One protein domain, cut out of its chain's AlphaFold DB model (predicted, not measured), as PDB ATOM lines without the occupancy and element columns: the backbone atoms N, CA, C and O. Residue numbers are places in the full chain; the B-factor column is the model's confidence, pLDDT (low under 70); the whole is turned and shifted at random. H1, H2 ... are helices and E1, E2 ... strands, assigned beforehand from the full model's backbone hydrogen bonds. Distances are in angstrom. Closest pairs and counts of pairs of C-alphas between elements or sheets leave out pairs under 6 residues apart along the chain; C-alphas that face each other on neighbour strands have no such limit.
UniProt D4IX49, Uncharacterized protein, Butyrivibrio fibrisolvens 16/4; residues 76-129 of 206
ATOM      1  N   ASN A  76     343.586 339.952 481.300       79.00
ATOM      2  CA  ASN A  76     345.052 339.947 481.244       79.00
ATOM      3  C   ASN A  76     345.631 341.372 481.306       79.00
ATOM      4  O   ASN A  76     346.157 341.855 480.307       79.00
ATOM      5  N   VAL A  77     345.439 342.068 482.427       85.12
ATOM      6  CA  VAL A  77     345.984 343.418 482.658       85.12
ATOM      7  C   VAL A  77     347.348 343.319 483.336       85.12
ATOM      8  O   VAL A  77     347.527 342.467 484.200       85.12
ATOM      9  N   ASP A  78     348.276 344.200 482.969       89.25
ATOM     10  CA  ASP A  78     349.609 344.264 483.581       89.25
ATOM     11  C   ASP A  78     349.566 345.048 484.897       89.25
ATOM     12  O   ASP A  78     350.277 344.737 485.848       89.25
ATOM     13  N   VAL A  79     348.723 346.090 484.950       90.06
ATOM     14  CA  VAL A  79     348.644 347.017 486.085       90.06
ATOM     15  C   VAL A  79     347.192 347.345 486.422       90.06
ATOM     16  O   VAL A  79     346.396 347.714 485.553       90.06
ATOM     17  N   LEU A  80     346.859 347.253 487.709       90.25
ATOM     18  CA  LEU A  80     345.587 347.697 488.267       90.25
ATOM     19  C   LEU A  80     345.804 348.970 489.088       90.25
ATOM     20  O   LEU A  80     346.476 348.940 490.115       90.25
ATOM     21  N   PHE A  81     345.202 350.074 488.658       90.00
ATOM     22  CA  PHE A  81     345.174 351.317 489.421       90.00
ATOM     23  C   PHE A  81     343.907 351.350 490.274       90.00
ATOM     24  O   PHE A  81     342.806 351.204 489.747       90.00
ATOM     25  N   VAL A  82     344.054 351.534 491.584       87.75
ATOM     26  CA  VAL A  82     342.935 351.730 492.516       87.75
ATOM     27  C   VAL A  82     343.052 353.136 493.073       87.75
ATOM     28  O   VAL A  82     344.033 353.447 493.746       87.75
ATOM     29  N   CYS A  83     342.083 353.993 492.768       82.44
ATOM     30  CA  CYS A  83     342.170 355.409 493.098       82.44
ATOM     31  C   CYS A  83     340.828 356.014 493.512       82.44
ATOM     32  O   CYS A  83     339.754 355.434 493.322       82.44
ATOM     33  N   ASP A  84     340.920 357.193 494.121       80.00
ATOM     34  CA  ASP A  84     339.759 358.018 494.421       80.00
ATOM     35  C   ASP A  84     339.123 358.584 493.134       80.00
ATOM     36  O   ASP A  84     339.635 358.419 492.024       80.00
ATOM     37  N   ALA A  85     337.963 359.226 493.283       77.50
ATOM     38  CA  ALA A  85     337.232 359.814 492.163       77.50
ATOM     39  C   ALA A  85     337.751 361.191 491.729       77.50
ATOM     40  O   ALA A  85     337.096 361.818 490.897       77.50
ATOM     41  N   ARG A  86     338.838 361.721 492.307       80.19
ATOM     42  CA  ARG A  86     339.196 363.141 492.166       80.19
ATOM     43  C   ARG A  86     339.716 363.432 490.762       80.19
ATOM     44  O   ARG A  86     340.915 363.413 490.494       80.19
ATOM     45  N   ARG A  87     338.783 363.717 489.857       88.38
ATOM     46  CA  ARG A  87     339.039 364.166 488.490       88.38
ATOM     47  C   ARG A  87     338.696 365.641 488.363       88.38
ATOM     48  O   ARG A  87     337.635 366.084 488.804       88.38
ATOM     49  N   THR A  88     339.559 366.387 487.690       89.06
ATOM     50  CA  THR A  88     339.362 367.816 487.438       89.06
ATOM     51  C   THR A  88     338.887 368.013 486.009       89.06
ATOM     52  O   THR A  88     339.377 367.359 485.091       89.06
ATOM     53  N   LYS A  89     337.916 368.908 485.804       92.88
ATOM     54  CA  LYS A  89     337.465 369.248 484.455       92.88
ATOM     55  C   LYS A  89     338.514 370.125 483.774       92.88
ATOM     56  O   LYS A  89     338.743 371.250 484.210       92.88
ATOM     57  N   ASN A  90     339.110 369.619 482.706       91.00
ATOM     58  CA  ASN A  90     339.999 370.374 481.838       91.00
ATOM     59  C   ASN A  90     339.189 371.455 481.098       91.00
ATOM     60  O   ASN A  90     338.137 371.170 480.520       91.00
ATOM     61  N   ALA A  91     339.647 372.706 481.165       92.56
ATOM     62  CA  ALA A  91     338.936 373.851 480.597       92.56
ATOM     63  C   ALA A  91     338.935 373.855 479.060       92.56
ATOM     64  O   ALA A  91     337.979 374.338 478.458       92.56
ATOM     65  N   GLU A  92     339.970 373.291 478.436       92.00
ATOM     66  CA  GLU A  92     340.143 373.265 476.981       92.00
ATOM     67  C   GLU A  92     339.385 372.098 476.348       92.00
ATOM     68  O   GLU A  92     338.663 372.269 475.368       92.00
ATOM     69  N   THR A  93     339.515 370.899 476.923       89.81
ATOM     70  CA  THR A  93     338.914 369.675 476.363       89.81
ATOM     71  C   THR A  93     337.509 369.402 476.903       89.81
ATOM     72  O   THR A  93     336.748 368.629 476.321       89.81
ATOM     73  N   GLY A  94     337.151 370.005 478.041       92.12
ATOM     74  CA  GLY A  94     335.910 369.732 478.763       92.12
ATOM     75  C   GLY A  94     335.854 368.349 479.426       92.12
ATOM     76  O   GLY A  94     334.812 368.006 479.996       92.12
ATOM     77  N   LEU A  95     336.936 367.564 479.356       92.50
ATOM     78  CA  LEU A  95     337.039 366.212 479.905       92.50
ATOM     79  C   LEU A  95     337.450 366.238 481.378       92.50
ATOM     80  O   LEU A  95     338.165 367.129 481.827       92.50
ATOM     81  N   TYR A  96     337.003 365.243 482.136       92.12
ATOM     82  CA  TYR A  96     337.413 365.032 483.520       92.12
ATOM     83  C   TYR A  96     338.661 364.151 483.597       92.12
ATOM     84  O   TYR A  96     338.589 362.940 483.386       92.12
ATOM     85  N   GLU A  97     339.792 364.742 483.955       90.62
ATOM     86  CA  GLU A  97     341.108 364.101 483.921       90.62
ATOM     87  C   GLU A  97     341.635 363.854 485.341       90.62
ATOM     88  O   GLU A  97     341.449 364.674 486.247       90.62
ATOM     89  N   ASN A  98     342.290 362.710 485.542       89.06
ATOM     90  CA  ASN A  98     343.083 362.431 486.734       89.06
ATOM     91  C   ASN A  98     344.548 362.763 486.429       89.06
ATOM     92  O   ASN A  98     345.246 361.989 485.770       89.06
ATOM     93  N   ILE A  99     345.011 363.902 486.948       86.06
ATOM     94  CA  ILE A  99     346.355 364.445 486.686       86.06
ATOM     95  C   ILE A  99     347.498 363.534 487.156       86.06
ATOM     96  O   ILE A  99     348.631 363.697 486.715       86.06
ATOM     97  N   PHE A 100     347.223 362.586 488.054       85.06
ATOM     98  CA  PHE A 100     348.242 361.700 488.609       85.06
ATOM     99  C   PHE A 100     348.345 360.386 487.839       85.06
ATOM    100  O   PHE A 100     349.440 359.850 487.678       85.06
ATOM    101  N   LEU A 101     347.211 359.838 487.394       88.38
ATOM    102  CA  LEU A 101     347.139 358.443 486.960       88.38
ATOM    103  C   LEU A 101     346.815 358.261 485.485       88.38
ATOM    104  O   LEU A 101     347.226 357.245 484.924       88.38
ATOM    105  N   ASP A 102     346.129 359.205 484.835       89.62
ATOM    106  CA  ASP A 102     345.669 358.983 483.460       89.62
ATOM    107  C   ASP A 102     346.858 358.762 482.511       89.62
ATOM    108  O   ASP A 102     346.874 357.775 481.775       89.62
ATOM    109  N   ASP A 103     347.908 359.582 482.588       89.62
ATOM    110  CA  ASP A 103     349.079 359.452 481.708       89.62
ATOM    111  C   ASP A 103     349.973 358.260 482.032       89.62
ATOM    112  O   ASP A 103     350.557 357.655 481.130       89.62
ATOM    113  N   ILE A 104     350.065 357.879 483.306       90.06
ATOM    114  CA  ILE A 104     350.802 356.678 483.706       90.06
ATOM    115  C   ILE A 104     350.050 355.437 483.225       90.06
ATOM    116  O   ILE A 104     350.659 354.528 482.666       90.06
ATOM    117  N   SER A 105     348.724 355.412 483.377       90.69
ATOM    118  CA  SER A 105     347.900 354.263 483.003       90.69
ATOM    119  C   SER A 105     347.984 353.933 481.511       90.69
ATOM    120  O   SER A 105     347.988 352.755 481.158       90.69
ATOM    121  N   LYS A 106     348.135 354.950 480.646       90.19
ATOM    122  CA  LYS A 106     348.287 354.793 479.188       90.19
ATOM    123  C   LYS A 106     349.562 354.041 478.792       90.19
ATOM    124  O   LYS A 106     349.614 353.494 477.696       90.19
ATOM    125  N   LYS A 107     350.583 354.009 479.658       92.56
ATOM    126  CA  LYS A 107     351.873 353.344 479.391       92.56
ATOM    127  C   LYS A 107     351.825 351.826 479.580       92.56
ATOM    128  O   LYS A 107     352.765 351.145 479.191       92.56
ATOM    129  N   TYR A 108     350.752 351.305 480.172       90.69
ATOM    130  CA  TYR A 108     350.596 349.890 480.499       90.69
ATOM    131  C   TYR A 108     349.268 349.361 479.964       90.69
ATOM    132  O   TYR A 108     348.307 350.116 479.791       90.69
ATOM    133  N   LYS A 109     349.154 348.040 479.792       89.44
ATOM    134  CA  LYS A 109     347.850 347.401 479.599       89.44
ATOM    135  C   LYS A 109     347.100 347.393 480.929       89.44
ATOM    136  O   LYS A 109     347.130 346.416 481.674       89.44
ATOM    137  N   SER A 110     346.468 348.512 481.255       91.44
ATOM    138  CA  SER A 110     345.969 348.773 482.601       91.44
ATOM    139  C   SER A 110     344.455 348.894 482.696       91.44
ATOM    140  O   SER A 110     343.762 349.146 481.710       91.44
ATOM    141  N   VAL A 111     343.954 348.757 483.921       91.06
ATOM    142  CA  VAL A 111     342.590 349.126 484.313       91.06
ATOM    143  C   VAL A 111     342.661 350.096 485.484       91.06
ATOM    144  O   VAL A 111     343.453 349.898 486.403       91.06
ATOM    145  N   ILE A 112     341.804 351.114 485.458       89.75
ATOM    146  CA  ILE A 112     341.604 352.045 486.565       89.75
ATOM    147  C   ILE A 112     340.272 351.717 487.241       89.75
ATOM    148  O   ILE A 112     339.227 351.682 486.589       89.75
ATOM    149  N   LEU A 113     340.314 351.470 488.547       88.38
ATOM    150  CA  LEU A 113     339.153 351.297 489.408       88.38
ATOM    151  C   LEU A 113     338.955 352.555 490.252       88.38
ATOM    152  O   LEU A 113     339.766 352.845 491.129       88.38
ATOM    153  N   GLU A 114     337.853 353.262 490.010       87.75
ATOM    154  CA  GLU A 114     337.516 354.507 490.706       87.75
ATOM    155  C   GLU A 114     336.296 354.329 491.602       87.75
ATOM    156  O   GLU A 114     335.257 353.805 491.190       87.75
ATOM    157  N   GLN A 115     336.391 354.790 492.845       83.38
ATOM    158  CA  GLN A 115     335.201 354.965 493.674       83.38
ATOM    159  C   GLN A 115     334.398 356.166 493.159       83.38
ATOM    160  O   GLN A 115     335.006 357.191 492.904       83.38
ATOM    161  N   PRO A 116     333.062 356.102 493.011       78.75
ATOM    162  CA  PRO A 116     332.278 357.303 492.718       78.75
ATOM    163  C   PRO A 116     332.348 358.310 493.877       78.75
ATOM    164  O   PRO A 116     332.180 357.934 495.039       78.75
ATOM    165  N   GLU A 117     332.493 359.600 493.579       77.69
ATOM    166  CA  GLU A 117     332.412 360.664 494.587       77.69
ATOM    167  C   GLU A 117     330.979 361.180 494.678       77.69
ATOM    168  O   GLU A 117     330.378 361.568 493.677       77.69
ATOM    169  N   ASN A 118     330.394 361.168 495.880       71.50
ATOM    170  CA  ASN A 118     329.017 361.624 496.109       71.50
ATOM    171  C   ASN A 118     327.992 361.013 495.131       71.50
ATOM    172  O   ASN A 118     327.046 361.682 494.717       71.50
ATOM    173  N   ARG A 119     328.185 359.735 494.757       71.69
ATOM    174  CA  ARG A 119     327.359 358.983 493.783       71.69
ATOM    175  C   ARG A 119     327.393 359.542 492.355       71.69
ATOM    176  O   ARG A 119     326.587 359.145 491.514       71.69
ATOM    177  N   LYS A 120     328.338 360.437 492.065       75.50
ATOM    178  CA  LYS A 120     328.577 360.998 490.740       75.50
ATOM    179  C   LYS A 120     329.790 360.336 490.104       75.50
ATOM    180  O   LYS A 120     330.751 359.946 490.760       75.50
ATOM    181  N   HIS A 121     329.711 360.240 488.786       83.06
ATOM    182  CA  HIS A 121     330.799 359.807 487.930       83.06
ATOM    183  C   HIS A 121     331.264 361.019 487.140       83.06
ATOM    184  O   HIS A 121     330.450 361.659 486.467       83.06
ATOM    185  N   PHE A 122     332.550 361.334 487.217       85.69
ATOM    186  CA  PHE A 122     333.138 362.421 486.451       85.69
ATOM    187  C   PHE A 122     333.352 361.965 485.008       85.69
ATOM    188  O   PHE A 122     334.392 361.424 484.651       85.69
ATOM    189  N   VAL A 123     332.304 362.110 484.198       83.69
ATOM    190  CA  VAL A 123     332.270 361.732 482.781       83.69
ATOM    191  C   VAL A 123     331.806 362.919 481.925       83.69
ATOM    192  O   VAL A 123     330.964 363.692 482.389       83.69
ATOM    193  N   PRO A 124     332.295 363.062 480.677       88.88
ATOM    194  CA  PRO A 124     333.287 362.211 480.005       88.88
ATOM    195  C   PRO A 124     334.706 362.407 480.567       88.88
ATOM    196  O   PRO A 124     335.063 363.510 480.961       88.88
ATOM    197  N   ASN A 125     335.510 361.340 480.601       87.25
ATOM    198  CA  ASN A 125     336.865 361.348 481.179       87.25
ATOM    199  C   ASN A 125     337.984 361.036 480.170       87.25
ATOM    200  O   ASN A 125     339.125 360.843 480.561       87.25
ATOM    201  N   GLY A 126     337.660 360.920 478.878       85.12
ATOM    202  CA  GLY A 126     338.643 360.643 477.821       85.12
ATOM    203  C   GLY A 126     339.272 359.242 477.838       85.12
ATOM    204  O   GLY A 126     340.015 358.910 476.917       85.12
ATOM    205  N   MET A 127     338.954 358.396 478.822       86.94
ATOM    206  CA  MET A 127     339.632 357.122 479.065       86.94
ATOM    207  C   MET A 127     338.686 355.930 478.866       86.94
ATOM    208  O   MET A 127     337.540 355.926 479.312       86.94
ATOM    209  N   LYS A 128     339.170 354.874 478.199       84.94
ATOM    210  CA  LYS A 128     338.389 353.644 477.930       84.94
ATOM    211  C   LYS A 128     338.614 352.530 478.958       84.94
ATOM    212  O   LYS A 128     337.914 351.518 478.917       84.94
ATOM    213  N   ASN A 129     339.599 352.684 479.839       86.88
ATOM    214  CA  ASN A 129     340.020 351.702 480.842       86.88
ATOM    215  C   ASN A 129     339.587 352.071 482.275       86.88
ATOM    216  O   ASN A 129     340.031 351.425 483.221       86.88
TER     217      ASN A 129
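This is residues 76 to 129 of the 206 residues of an uncharacterized protein of Butyrivibrio fibrisolvens 16/4 (UniProt D4IX49). Little regular structure: two short parallel strands side by side, E1 and E2, with the one small helix H1 near them and long loops making up the rest. Residues 84 to 101 loop away from E1 and return to H1; residues 115 to 129 leave E2 and fold back. The 54 printed residues run E1, H1, E2, a mixed class with 14 in named elements; the whole is compact, radius of gyration of the C-alphas 11.1 A, spans 32 by 25 by 16 A.

E1, residues 79 to 83, and E2, residues 110 to 114, are parallel neighbours at 16 degrees; N 113 and O 81 are within hydrogen-bond range at 2.8 A. H1, residues 102 to 105, completes a strand-helix-strand unit, a helix between two parallel neighbour strands, with a right-handed crossover. The closest C-alphas of H1 and E2, Ser 105 and Val 111, are 7.5 A apart. H1 is too short for an O i to N i+4 pair; its one O i to N i+3 pair is within range.

E1 begins at C-alpha 79 (348.644, 347.017, 486.085) and measures 12.7 A, H1 5.2 A; E2, 13.0 A, ends at C-alpha 114 (337.516, 354.507, 490.706).

The farthest C-alphas, Asn 76 and Ala 91, are 34.5 A apart. The printed part has no cut. E1 to H1 is a long link. No printed residue is under pLDDT 70.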